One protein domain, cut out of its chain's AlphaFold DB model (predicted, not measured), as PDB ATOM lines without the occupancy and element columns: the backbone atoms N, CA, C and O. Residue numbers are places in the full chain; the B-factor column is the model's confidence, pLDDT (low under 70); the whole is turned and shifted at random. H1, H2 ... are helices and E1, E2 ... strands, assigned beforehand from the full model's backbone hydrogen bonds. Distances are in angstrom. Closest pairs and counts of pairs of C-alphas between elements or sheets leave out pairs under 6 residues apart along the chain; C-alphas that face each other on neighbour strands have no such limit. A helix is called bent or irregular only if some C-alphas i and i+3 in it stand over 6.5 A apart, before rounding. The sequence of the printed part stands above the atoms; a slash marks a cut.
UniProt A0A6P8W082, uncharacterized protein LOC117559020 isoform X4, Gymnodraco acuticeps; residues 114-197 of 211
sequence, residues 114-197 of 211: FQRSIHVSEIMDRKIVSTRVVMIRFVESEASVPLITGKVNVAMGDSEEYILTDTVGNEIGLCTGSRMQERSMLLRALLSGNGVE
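This is residues 114 to 197 of the 211 residues of the protein "uncharacterized protein LOC117559020 isoform X4" of Gymnodraco acuticeps (UniProt A0A6P8W082). What is the shape? A long, bent two-stranded hairpin, E1 and E2, has H1 packed on E2 and the end of H2 by E1, and a long loop, residues 157 to 180, joins the helices. What else describes it? The 84 printed residues include two named strands, antiparallel, then two named helices, a mixed class. It is compact, with a radius of gyration of the C-alphas of 12.5 A, spanning 37 by 25 by 24 A.

Where are the strands? E1, residues 114 to 124, starts at C-alpha 114 (186.299, 214.038, 109.866) and measures 30.8 A; E2, residues 127 to 139, measures 31.9 A and bends by 71 degrees at residue 132. And the helices? H1 is residues 145 to 156, 16.2 A; H2, residues 181 to 191, 15.1 A, ends at C-alpha 191 (183.587, 207.905, 116.606).

How do E1 and E2 pair? In this antiparallel hairpin N 116 and O 136 are within hydrogen-bond range, 2.9 A. Where are the helices? The closest C-alphas of E2 and H1, Ile 136 and Lys 151, are 6.6 A apart; those of E1 and H2, Arg 116 and Leu 190, 6.7 A. H1 and H2 are close but not clearly touching, with closest C-alphas Val 145 and Leu 186 at 7.0 A; in both, every O i to N i+4 pair is within hydrogen-bond range.

Is it continuous? The printed part has no cut; the link from H1 to H2 is long. Where is confidence low? Residues 167 to 168 and 173 to 197 have pLDDT under 70.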
ATOM      1  N   PHE A 114     187.119 214.247 108.688       77.94
ATOM      2  CA  PHE A 114     186.299 214.038 109.866       77.94
ATOM      3  C   PHE A 114     186.468 215.216 110.819       77.94
ATOM      4  O   PHE A 114     187.540 215.817 110.895       77.94
ATOM      5  N   GLN A 115     185.408 215.545 111.547       82.69
ATOM      6  CA  GLN A 115     185.437 216.529 112.619       82.69
ATOM      7  C   GLN A 115     184.823 215.883 113.863       82.69
ATOM      8  O   GLN A 115     183.709 215.354 113.784       82.69
ATOM      9  N   ARG A 116     185.552 215.870 114.984       81.75
ATOM     10  CA  ARG A 116     185.138 215.184 116.219       81.75
ATOM     11  C   ARG A 116     185.413 216.017 117.459       81.75
ATOM     12  O   ARG A 116     186.427 216.707 117.524       81.75
ATOM     13  N   SER A 117     184.485 215.938 118.407       84.56
ATOM     14  CA  SER A 117     184.622 216.448 119.767       84.56
ATOM     15  C   SER A 117     185.456 215.476 120.592       84.56
ATOM     16  O   SER A 117     185.116 214.301 120.689       84.56
ATOM     17  N   ILE A 118     186.530 215.971 121.193       87.19
ATOM     18  CA  ILE A 118     187.396 215.227 122.104       87.19
ATOM     19  C   ILE A 118     187.203 215.804 123.492       87.19
ATOM     20  O   ILE A 118     187.435 216.993 123.704       87.19
ATOM     21  N   HIS A 119     186.775 214.963 124.425       87.31
ATOM     22  CA  HIS A 119     186.664 215.332 125.827       87.31
ATOM     23  C   HIS A 119     188.046 215.275 126.470       87.31
ATOM     24  O   HIS A 119     188.646 214.210 126.586       87.31
ATOM     25  N   VAL A 120     188.540 216.429 126.900       89.12
ATOM     26  CA  VAL A 120     189.719 216.527 127.754       89.12
ATOM     27  C   VAL A 120     189.241 216.377 129.188       89.12
ATOM     28  O   VAL A 120     188.282 217.034 129.604       89.12
ATOM     29  N   SER A 121     189.870 215.464 129.916       87.56
ATOM     30  CA  SER A 121     189.462 215.095 131.265       87.56
ATOM     31  C   SER A 121     190.655 215.088 132.205       87.56
ATOM     32  O   SER A 121     191.760 214.736 131.803       87.56
ATOM     33  N   GLU A 122     190.407 215.435 133.460       85.56
ATOM     34  CA  GLU A 122     191.386 215.415 134.542       85.56
ATOM     35  C   GLU A 122     191.000 214.357 135.578       85.56
ATOM     36  O   GLU A 122     189.829 213.999 135.724       85.56
ATOM     37  N   ILE A 123     191.987 213.850 136.317       82.38
ATOM     38  CA  ILE A 123     191.737 212.941 137.435       82.38
ATOM     39  C   ILE A 123     191.543 213.784 138.696       82.38
ATOM     40  O   ILE A 123     192.503 214.320 139.247       82.38
ATOM     41  N   MET A 124     190.306 213.863 139.181       82.31
ATOM     42  CA  MET A 124     189.945 214.530 140.435       82.31
ATOM     43  C   MET A 124     189.324 213.505 141.381       82.31
ATOM     44  O   MET A 124     188.437 212.756 140.982       82.31
ATOM     45  N   ASP A 125     189.810 213.417 142.621       86.25
ATOM     46  CA  ASP A 125     189.310 212.459 143.624       86.25
ATOM     47  C   ASP A 125     189.247 210.999 143.126       86.25
ATOM     48  O   ASP A 125     188.337 210.240 143.453       86.25
ATOM     49  N   ARG A 126     190.247 210.592 142.326       80.81
ATOM     50  CA  ARG A 126     190.343 209.273 141.660       80.81
ATOM     51  C   ARG A 126     189.254 208.994 140.616       80.81
ATOM     52  O   ARG A 126     189.126 207.857 140.170       80.81
ATOM     53  N   LYS A 127     188.505 210.011 140.200       77.88
ATOM     54  CA  LYS A 127     187.520 209.940 139.124       77.88
ATOM     55  C   LYS A 127     188.005 210.741 137.918       77.88
ATOM     56  O   LYS A 127     188.567 211.822 138.073       77.88
ATOM     57  N   ILE A 128     187.766 210.217 136.719       78.69
ATOM     58  CA  ILE A 128     187.979 210.960 135.474       78.69
ATOM     59  C   ILE A 128     186.822 211.950 135.320       78.69
ATOM     60  O   ILE A 128     185.655 211.556 135.278       78.69
ATOM     61  N   VAL A 129     187.146 213.238 135.271       82.25
ATOM     62  CA  VAL A 129     186.186 214.335 135.150       82.25
ATOM     63  C   VAL A 129     186.491 215.099 133.870       82.25
ATOM     64  O   VAL A 129     187.576 215.654 133.729       82.25
ATOM     65  N   SER A 130     185.540 215.137 132.931       85.06
ATOM     66  CA  SER A 130     185.688 215.934 131.707       85.06
ATOM     67  C   SER A 130     185.671 217.419 132.055       85.06
ATOM     68  O   SER A 130     184.692 217.923 132.603       85.06
ATOM     69  N   THR A 131     186.761 218.114 131.744       86.44
ATOM     70  CA  THR A 131     186.942 219.538 132.044       86.44
ATOM     71  C   THR A 131     186.720 220.408 130.816       86.44
ATOM     72  O   THR A 131     186.236 221.534 130.937       86.44
ATOM     73  N   ARG A 132     187.053 219.908 129.618       87.12
ATOM     74  CA  ARG A 132     186.920 220.646 128.353       87.12
ATOM     75  C   ARG A 132     186.546 219.726 127.196       87.12
ATOM     76  O   ARG A 132     186.721 218.514 127.261       87.12
ATOM     77  N   VAL A 133     186.074 220.327 126.108       87.44
ATOM     78  CA  VAL A 133     185.835 219.640 124.834       87.44
ATOM     79  C   VAL A 133     186.520 220.417 123.719       87.44
ATOM     80  O   VAL A 133     186.290 221.617 123.574       87.44
ATOM     81  N   VAL A 134     187.339 219.740 122.917       88.62
ATOM     82  CA  VAL A 134     187.999 220.327 121.745       88.62
ATOM     83  C   VAL A 134     187.477 219.696 120.462       88.62
ATOM     84  O   VAL A 134     187.333 218.482 120.363       88.62
ATOM     85  N   MET A 135     187.189 220.518 119.456       87.69
ATOM     86  CA  MET A 135     186.818 220.029 118.129       87.69
ATOM     87  C   MET A 135     188.076 219.877 117.281       87.69
ATOM     88  O   MET A 135     188.683 220.874 116.892       87.69
ATOM     89  N   ILE A 136     188.442 218.645 116.939       88.69
ATOM     90  CA  ILE A 136     189.561 218.376 116.034       88.69
ATOM     91  C   ILE A 136     189.055 217.963 114.659       88.69
ATOM     92  O   ILE A 136     188.049 217.263 114.522       88.69
ATOM     93  N   ARG A 137     189.777 218.390 113.622       87.00
ATOM     94  CA  ARG A 137     189.548 217.970 112.239       87.00
ATOM     95  C   ARG A 137     190.721 217.131 111.758       87.00
ATOM     96  O   ARG A 137     191.874 217.562 111.856       87.00
ATOM     97  N   PHE A 138     190.427 215.957 111.220       84.81
ATOM     98  CA  PHE A 138     191.445 215.032 110.738       84.81
ATOM     99  C   PHE A 138     190.974 214.259 109.507       84.81
ATOM    100  O   PHE A 138     189.778 214.135 109.261       84.81
ATOM    101  N   VAL A 139     191.902 213.759 108.702       78.81
ATOM    102  CA  VAL A 139     191.611 212.797 107.624       78.81
ATOM    103  C   VAL A 139     191.956 211.379 108.072       78.81
ATOM    104  O   VAL A 139     192.679 211.195 109.044       78.81
ATOM    105  N   GLU A 140     191.488 210.362 107.352       74.19
ATOM    106  CA  GLU A 140     191.737 208.951 107.698       74.19
ATOM    107  C   GLU A 140     193.230 208.628 107.908       74.19
ATOM    108  O   GLU A 140     193.597 207.932 108.851       74.19
ATOM    109  N   SER A 141     194.121 209.192 107.085       74.31
ATOM    110  CA  SER A 141     195.567 208.986 107.226       74.31
ATOM    111  C   SER A 141     196.167 209.603 108.495       74.31
ATOM    112  O   SER A 141     197.269 209.219 108.877       74.31
ATOM    113  N   GLU A 142     195.465 210.551 109.123       82.44
ATOM    114  CA  GLU A 142     195.845 211.207 110.379       82.44
ATOM    115  C   GLU A 142     195.245 210.526 111.618       82.44
ATOM    116  O   GLU A 142     195.528 210.953 112.735       82.44
ATOM    117  N   ALA A 143     194.425 209.483 111.451       78.25
ATOM    118  CA  ALA A 143     193.839 208.730 112.555       78.25
ATOM    119  C   ALA A 143     194.885 207.804 113.209       78.25
ATOM    120  O   ALA A 143     194.815 206.582 113.092       78.25
ATOM    121  N   SER A 144     195.866 208.387 113.896       80.81
ATOM    122  CA  SER A 144     196.829 207.688 114.756       80.81
ATOM    123  C   SER A 144     197.027 208.433 116.072       80.81
ATOM    124  O   SER A 144     196.811 209.646 116.131       80.81
ATOM    125  N   VAL A 145     197.471 207.721 117.115       83.69
ATOM    126  CA  VAL A 145     197.632 208.302 118.461       83.69
ATOM    127  C   VAL A 145     198.524 209.550 118.417       83.69
ATOM    128  O   VAL A 145     198.062 210.609 118.838       83.69
ATOM    129  N   PRO A 146     199.724 209.527 117.798       84.81
ATOM    130  CA  PRO A 146     200.607 210.694 117.809       84.81
ATOM    131  C   PRO A 146     200.035 211.906 117.064       84.81
ATOM    132  O   PRO A 146     200.252 213.046 117.468       84.81
ATOM    133  N   LEU A 147     199.311 211.680 115.961       88.38
ATOM    134  CA  LEU A 147     198.774 212.767 115.139       88.38
ATOM    135  C   LEU A 147     197.524 213.387 115.765       88.38
ATOM    136  O   LEU A 147     197.352 214.604 115.702       88.38
ATOM    137  N   ILE A 148     196.676 212.576 116.396       88.56
ATOM    138  CA  ILE A 148     195.510 213.070 117.127       88.56
ATOM    139  C   ILE A 148     195.931 213.797 118.397       88.56
ATOM    140  O   ILE A 148     195.498 214.934 118.585       88.56
ATOM    141  N   THR A 149     196.828 213.227 119.204       88.50
ATOM    142  CA  THR A 149     197.394 213.917 120.373       88.50
ATOM    143  C   THR A 149     198.061 215.228 119.959       88.50
ATOM    144  O   THR A 149     197.803 216.266 120.561       88.50
ATOM    145  N   GLY A 150     198.818 215.241 118.857       89.56
ATOM    146  CA  GLY A 150     199.400 216.471 118.317       89.56
ATOM    147  C   GLY A 150     198.359 217.542 117.960       89.56
ATOM    148  O   GLY A 150     198.565 218.720 118.242       89.56
ATOM    149  N   LYS A 151     197.212 217.157 117.386       91.69
ATOM    150  CA  LYS A 151     196.105 218.093 117.108       91.69
ATOM    151  C   LYS A 151     195.422 218.586 118.387       91.69
ATOM    152  O   LYS A 151     195.023 219.748 118.422       91.69
ATOM    153  N   VAL A 152     195.297 217.741 119.415       90.88
ATOM    154  CA  VAL A 152     194.776 218.138 120.734       90.88
ATOM    155  C   VAL A 152     195.708 219.160 121.388       90.88
ATOM    156  O   VAL A 152     195.224 220.216 121.780       90.88
ATOM    157  N   ASN A 153     197.026 218.935 121.376       90.75
ATOM    158  CA  ASN A 153     198.017 219.892 121.893       90.75
ATOM    159  C   ASN A 153     197.901 221.259 121.212       90.75
ATOM    160  O   ASN A 153     197.864 222.294 121.870       90.75
ATOM    161  N   VAL A 154     197.784 221.271 119.879       91.50
ATOM    162  CA  VAL A 154     197.595 222.516 119.120       91.50
ATOM    163  C   VAL A 154     196.285 223.214 119.499       91.50
ATOM    164  O   VAL A 154     196.259 224.439 119.589       91.50
ATOM    165  N   ALA A 155     195.203 222.462 119.714       90.25
ATOM    166  CA  ALA A 155     193.908 223.022 120.094       90.25
ATOM    167  C   ALA A 155     193.885 223.561 121.534       90.25
ATOM    168  O   ALA A 155     193.209 224.553 121.797       90.25
ATOM    169  N   MET A 156     194.612 222.918 122.447       90.31
ATOM    170  CA  MET A 156     194.702 223.304 123.855       90.31
ATOM    171  C   MET A 156     195.684 224.459 124.083       90.31
ATOM    172  O   MET A 156     195.460 225.293 124.959       90.31
ATOM    173  N   GLY A 157     196.721 224.565 123.247       89.62
ATOM    174  CA  GLY A 157     197.716 225.632 123.333       89.62
ATOM    175  C   GLY A 157     198.679 225.475 124.511       89.62
ATOM    176  O   GLY A 157     199.293 226.459 124.921       89.62
ATOM    177  N   ASP A 158     198.813 224.261 125.045       86.88
ATOM    178  CA  ASP A 158     199.721 223.918 126.135       86.88
ATOM    179  C   ASP A 158     200.733 222.836 125.725       86.88
ATOM    180  O   ASP A 158     200.758 222.344 124.594       86.88
ATOM    181  N   SER A 159     201.652 222.547 126.646       81.75
ATOM    182  CA  SER A 159     202.698 221.534 126.496       81.75
ATOM    183  C   SER A 159     202.434 220.312 127.378       81.75
ATOM    184  O   SER A 159     203.388 219.670 127.819       81.75
ATOM    185  N   GLU A 160     201.169 220.044 127.707       83.19
ATOM    186  CA  GLU A 160     200.797 218.892 128.523       83.19
ATOM    187  C   GLU A 160     200.884 217.592 127.713       83.19
ATOM    188  O   GLU A 160     200.794 217.571 126.482       83.19
ATOM    189  N   GLU A 161     201.114 216.486 128.418       82.88
ATOM    190  CA  GLU A 161     201.102 215.153 127.827       82.88
ATOM    191  C   GLU A 161     199.712 214.545 128.006       82.88
ATOM    192  O   GLU A 161     199.277 214.279 129.126       82.88
ATOM    193  N   TYR A 162     199.011 214.328 126.894       86.25
ATOM    194  CA  TYR A 162     197.679 213.731 126.905       86.25
ATOM    195  C   TYR A 162     197.739 212.246 126.574       86.25
ATOM    196  O   TYR A 162     198.338 211.835 125.576       86.25
ATOM    197  N   ILE A 163     197.015 211.464 127.368       84.69
ATOM    198  CA  ILE A 163     196.768 210.047 127.125       84.69
ATOM    199  C   ILE A 163     195.400 209.922 126.455       84.69
ATOM    200  O   ILE A 163     194.383 210.339 127.012       84.69
ATOM    201  N   LEU A 164     195.365 209.358 125.245       86.00
ATOM    202  CA  LEU A 164     194.101 209.052 124.580       86.00
ATOM    203  C   LEU A 164     193.497 207.799 125.202       86.00
ATOM    204  O   LEU A 164     194.194 206.811 125.419       86.00
ATOM    205  N   THR A 165     192.196 207.834 125.458       81.69
ATOM    206  CA  THR A 165     191.446 206.704 126.007       81.69
ATOM    207  C   THR A 165     190.247 206.375 125.126       81.69
ATOM    208  O   THR A 165     189.768 207.225 124.369       81.69
ATOM    209  N   ASP A 166     189.789 205.126 125.177       74.94
ATOM    210  CA  ASP A 166     188.495 204.740 124.622       74.94
ATOM    211  C   ASP A 166     187.339 205.243 125.509       74.94
ATOM    212  O   ASP A 166     187.542 205.841 126.567       74.94
ATOM    213  N   THR A 167     186.097 204.992 125.098       67.19
ATOM    214  CA  THR A 167     184.902 205.433 125.841       67.19
ATOM    215  C   THR A 167     184.710 204.760 127.199       67.19
ATOM    216  O   THR A 167     183.869 205.204 127.974       67.19
ATOM    217  N   VAL A 168     185.458 203.697 127.496       67.81
ATOM    218  CA  VAL A 168     185.424 202.978 128.779       67.81
ATOM    219  C   VAL A 168     186.601 203.402 129.674       67.81
ATOM    220  O   VAL A 168     186.671 203.012 130.837       67.81
ATOM    221  N   GLY A 169     187.504 204.246 129.164       70.88
ATOM    222  CA  GLY A 169     188.669 204.752 129.882       70.88
ATOM    223  C   GLY A 169     189.927 203.898 129.720       70.88
ATOM    224  O   GLY A 169     190.889 204.112 130.456       70.88
ATOM    225  N   ASN A 170     189.959 202.949 128.778       73.56
ATOM    226  CA  ASN A 170     191.182 202.201 128.488       73.56
ATOM    227  C   ASN A 170     192.133 203.057 127.656       73.56
ATOM    228  O   ASN A 170     191.726 203.649 126.657       73.56
ATOM    229  N   GLU A 171     193.408 203.084 128.035       79.62
ATOM    230  CA  GLU A 171     194.448 203.771 127.274       79.62
ATOM    231  C   GLU A 171     194.581 203.195 125.857       79.62
ATOM    232  O   GLU A 171     194.765 201.993 125.649       79.62
ATOM    233  N   ILE A 172     194.541 204.086 124.870       76.19
ATOM    234  CA  ILE A 172     194.818 203.781 123.471       76.19
ATOM    235  C   ILE A 172     196.328 203.914 123.272       76.19
ATOM    236  O   ILE A 172     196.843 204.972 122.912       76.19
ATOM    237  N   GLY A 173     197.044 202.828 123.556       67.50
ATOM    238  CA  GLY A 173     198.500 202.770 123.448       67.50
ATOM    239  C   GLY A 173     199.028 202.535 122.025       67.50
ATOM    240  O   GLY A 173     198.312 202.131 121.106       67.50
ATOM    241  N   LEU A 174     200.343 202.717 121.864       58.22
ATOM    242  CA  LEU A 174     201.101 202.327 120.670       58.22
ATOM    243  C   LEU A 174     201.353 200.808 120.680       58.22
ATOM    244  O   LEU A 174     202.435 200.347 121.046       58.22
ATOM    245  N   CYS A 175     200.371 199.992 120.296       44.00
ATOM    246  CA  CYS A 175     200.612 198.556 120.136       44.00
ATOM    247  C   CYS A 175     201.453 198.291 118.878       44.00
ATOM    248  O   CYS A 175     201.047 198.589 117.753       44.00
ATOM    249  N   THR A 176     202.625 197.679 119.060       43.22
ATOM    250  CA  THR A 176     203.547 197.245 117.999       43.22
ATOM    251  C   THR A 176     202.989 196.024 117.247       43.22
ATOM    252  O   THR A 176     203.537 194.930 117.284       43.22
ATOM    253  N   GLY A 177     201.865 196.203 116.549       38.91
ATOM    254  CA  GLY A 177     201.173 195.161 115.790       38.91
ATOM    255  C   GLY A 177     200.345 195.742 114.641       38.91
ATOM    256  O   GLY A 177     199.244 196.239 114.840       38.91
ATOM    257  N   SER A 178     200.921 195.693 113.433       40.59
ATOM    258  CA  SER A 178     200.326 195.957 112.105       40.59
ATOM    259  C   SER A 178     199.286 197.086 111.995       40.59
ATOM    260  O   SER A 178     198.101 196.784 111.915       40.59
ATOM    261  N   ARG A 179     199.766 198.350 111.920       49.31
ATOM    262  CA  ARG A 179     199.311 199.611 111.233       49.31
ATOM    263  C   ARG A 179     197.814 199.910 110.960       49.31
ATOM    264  O   ARG A 179     197.496 200.969 110.432       49.31
ATOM    265  N   MET A 180     196.900 199.016 111.281       50.31
ATOM    266  CA  MET A 180     195.533 198.914 110.775       50.31
ATOM    267  C   MET A 180     194.576 198.613 111.926       50.31
ATOM    268  O   MET A 180     193.529 199.244 112.036       50.31
ATOM    269  N   GLN A 181     195.012 197.757 112.856       51.56
ATOM    270  CA  GLN A 181     194.367 197.574 114.153       51.56
ATOM    271  C   GLN A 181     194.364 198.886 114.961       51.56
ATOM    272  O   GLN A 181     193.325 199.276 115.479       51.56
ATOM    273  N   GLU A 182     195.490 199.615 114.978       55.53
ATOM    274  CA  GLU A 182     195.631 200.915 115.661       55.53
ATOM    275  C   GLU A 182     194.646 201.956 115.114       55.53
ATOM    276  O   GLU A 182     193.901 202.579 115.868       55.53
ATOM    277  N   ARG A 183     194.592 202.092 113.781       58.94
ATOM    278  CA  ARG A 183     193.658 203.003 113.109       58.94
ATOM    279  C   ARG A 183     192.215 202.622 113.409       58.94
ATOM    280  O   ARG A 183     191.412 203.500 113.670       58.94
ATOM    281  N   SER A 184     191.895 201.327 113.414       56.94
ATOM    282  CA  SER A 184     190.557 200.831 113.746       56.94
ATOM    283  C   SER A 184     190.169 201.160 115.190       56.94
ATOM    284  O   SER A 184     189.080 201.678 115.406       56.94
ATOM    285  N   MET A 185     191.043 200.930 116.174       61.06
ATOM    286  CA  MET A 185     190.752 201.223 117.587       61.06
ATOM    287  C   MET A 185     190.609 202.721 117.860       61.06
ATOM    288  O   MET A 185     189.661 203.150 118.511       61.06
ATOM    289  N   LEU A 186     191.521 203.531 117.329       65.19
ATOM    290  CA  LEU A 186     191.488 204.969 117.552       65.19
ATOM    291  C   LEU A 186     190.344 205.633 116.783       65.19
ATOM    292  O   LEU A 186     189.661 206.495 117.325       65.19
ATOM    293  N   LEU A 187     190.071 205.205 115.549       63.97
ATOM    294  CA  LEU A 187     188.929 205.712 114.800       63.97
ATOM    295  C   LEU A 187     187.616 205.302 115.490       63.97
ATOM    296  O   LEU A 187     186.758 206.165 115.647       63.97
ATOM    297  N   ARG A 188     187.493 204.069 116.022       61.25
ATOM    298  CA  ARG A 188     186.372 203.676 116.904       61.25
ATOM    299  C   ARG A 188     186.216 204.619 118.085       61.25
ATOM    300  O   ARG A 188     185.132 205.157 118.238       61.25
ATOM    301  N   ALA A 189     187.270 204.851 118.867       64.56
ATOM    302  CA  ALA A 189     187.202 205.698 120.057       64.56
ATOM    303  C   ALA A 189     186.788 207.142 119.735       64.56
ATOM    304  O   ALA A 189     185.987 207.748 120.441       64.56
ATOM    305  N   LEU A 190     187.287 207.689 118.625       65.88
ATOM    306  CA  LEU A 190     186.922 209.031 118.163       65.88
ATOM    307  C   LEU A 190     185.493 209.114 117.621       65.88
ATOM    308  O   LEU A 190     184.934 210.206 117.522       65.88
ATOM    309  N   LEU A 191     184.919 207.987 117.202       60.03
ATOM    310  CA  LEU A 191     183.587 207.905 116.606       60.03
ATOM    311  C   LEU A 191     182.510 207.444 117.576       60.03
ATOM    312  O   LEU A 191     181.354 207.796 117.372       60.03
ATOM    313  N   SER A 192     182.883 206.729 118.633       57.44
ATOM    314  CA  SER A 192     182.004 206.331 119.727       57.44
ATOM    315  C   SER A 192     181.747 207.464 120.721       57.44
ATOM    316  O   SER A 192     181.098 207.222 121.732       57.44
ATOM    317  N   GLY A 193     182.217 208.686 120.432       51.19
ATOM    318  CA  GLY A 193     182.051 209.912 121.221       51.19
ATOM    319  C   GLY A 193     180.608 210.409 121.361       51.19
ATOM    320  O   GLY A 193     180.339 211.588 121.142       51.19
ATOM    321  N   ASN A 194     179.689 209.525 121.745       39.81
ATOM    322  CA  ASN A 194     178.491 209.916 122.456       39.81
ATOM    323  C   ASN A 194     178.891 210.222 123.898       39.81
ATOM    324  O   ASN A 194     179.588 209.451 124.558       39.81
ATOM    325  N   GLY A 195     178.497 211.421 124.314       37.44
ATOM    326  CA  GLY A 195     178.826 212.007 125.595       37.44
ATOM    327  C   GLY A 195     178.410 211.144 126.779       37.44
ATOM    328  O   GLY A 195     177.605 210.222 126.695       37.44
ATOM    329  N   VAL A 196     178.992 211.518 127.905       36.69
ATOM    330  CA  VAL A 196     179.001 210.893 129.231       36.69
ATOM    331  C   VAL A 196     177.605 210.766 129.893       36.69
ATOM    332  O   VAL A 196     177.511 210.680 131.109       36.69
ATOM    333  N   GLU A 197     176.492 210.727 129.157       37.47
ATOM    334  CA  GLU A 197     175.152 210.731 129.769       37.47
ATOM    335  C   GLU A 197     174.539 209.348 130.036       37.47
ATOM    336  O   GLU A 197     173.666 209.256 130.891       37.47
TER     337      GLU A 197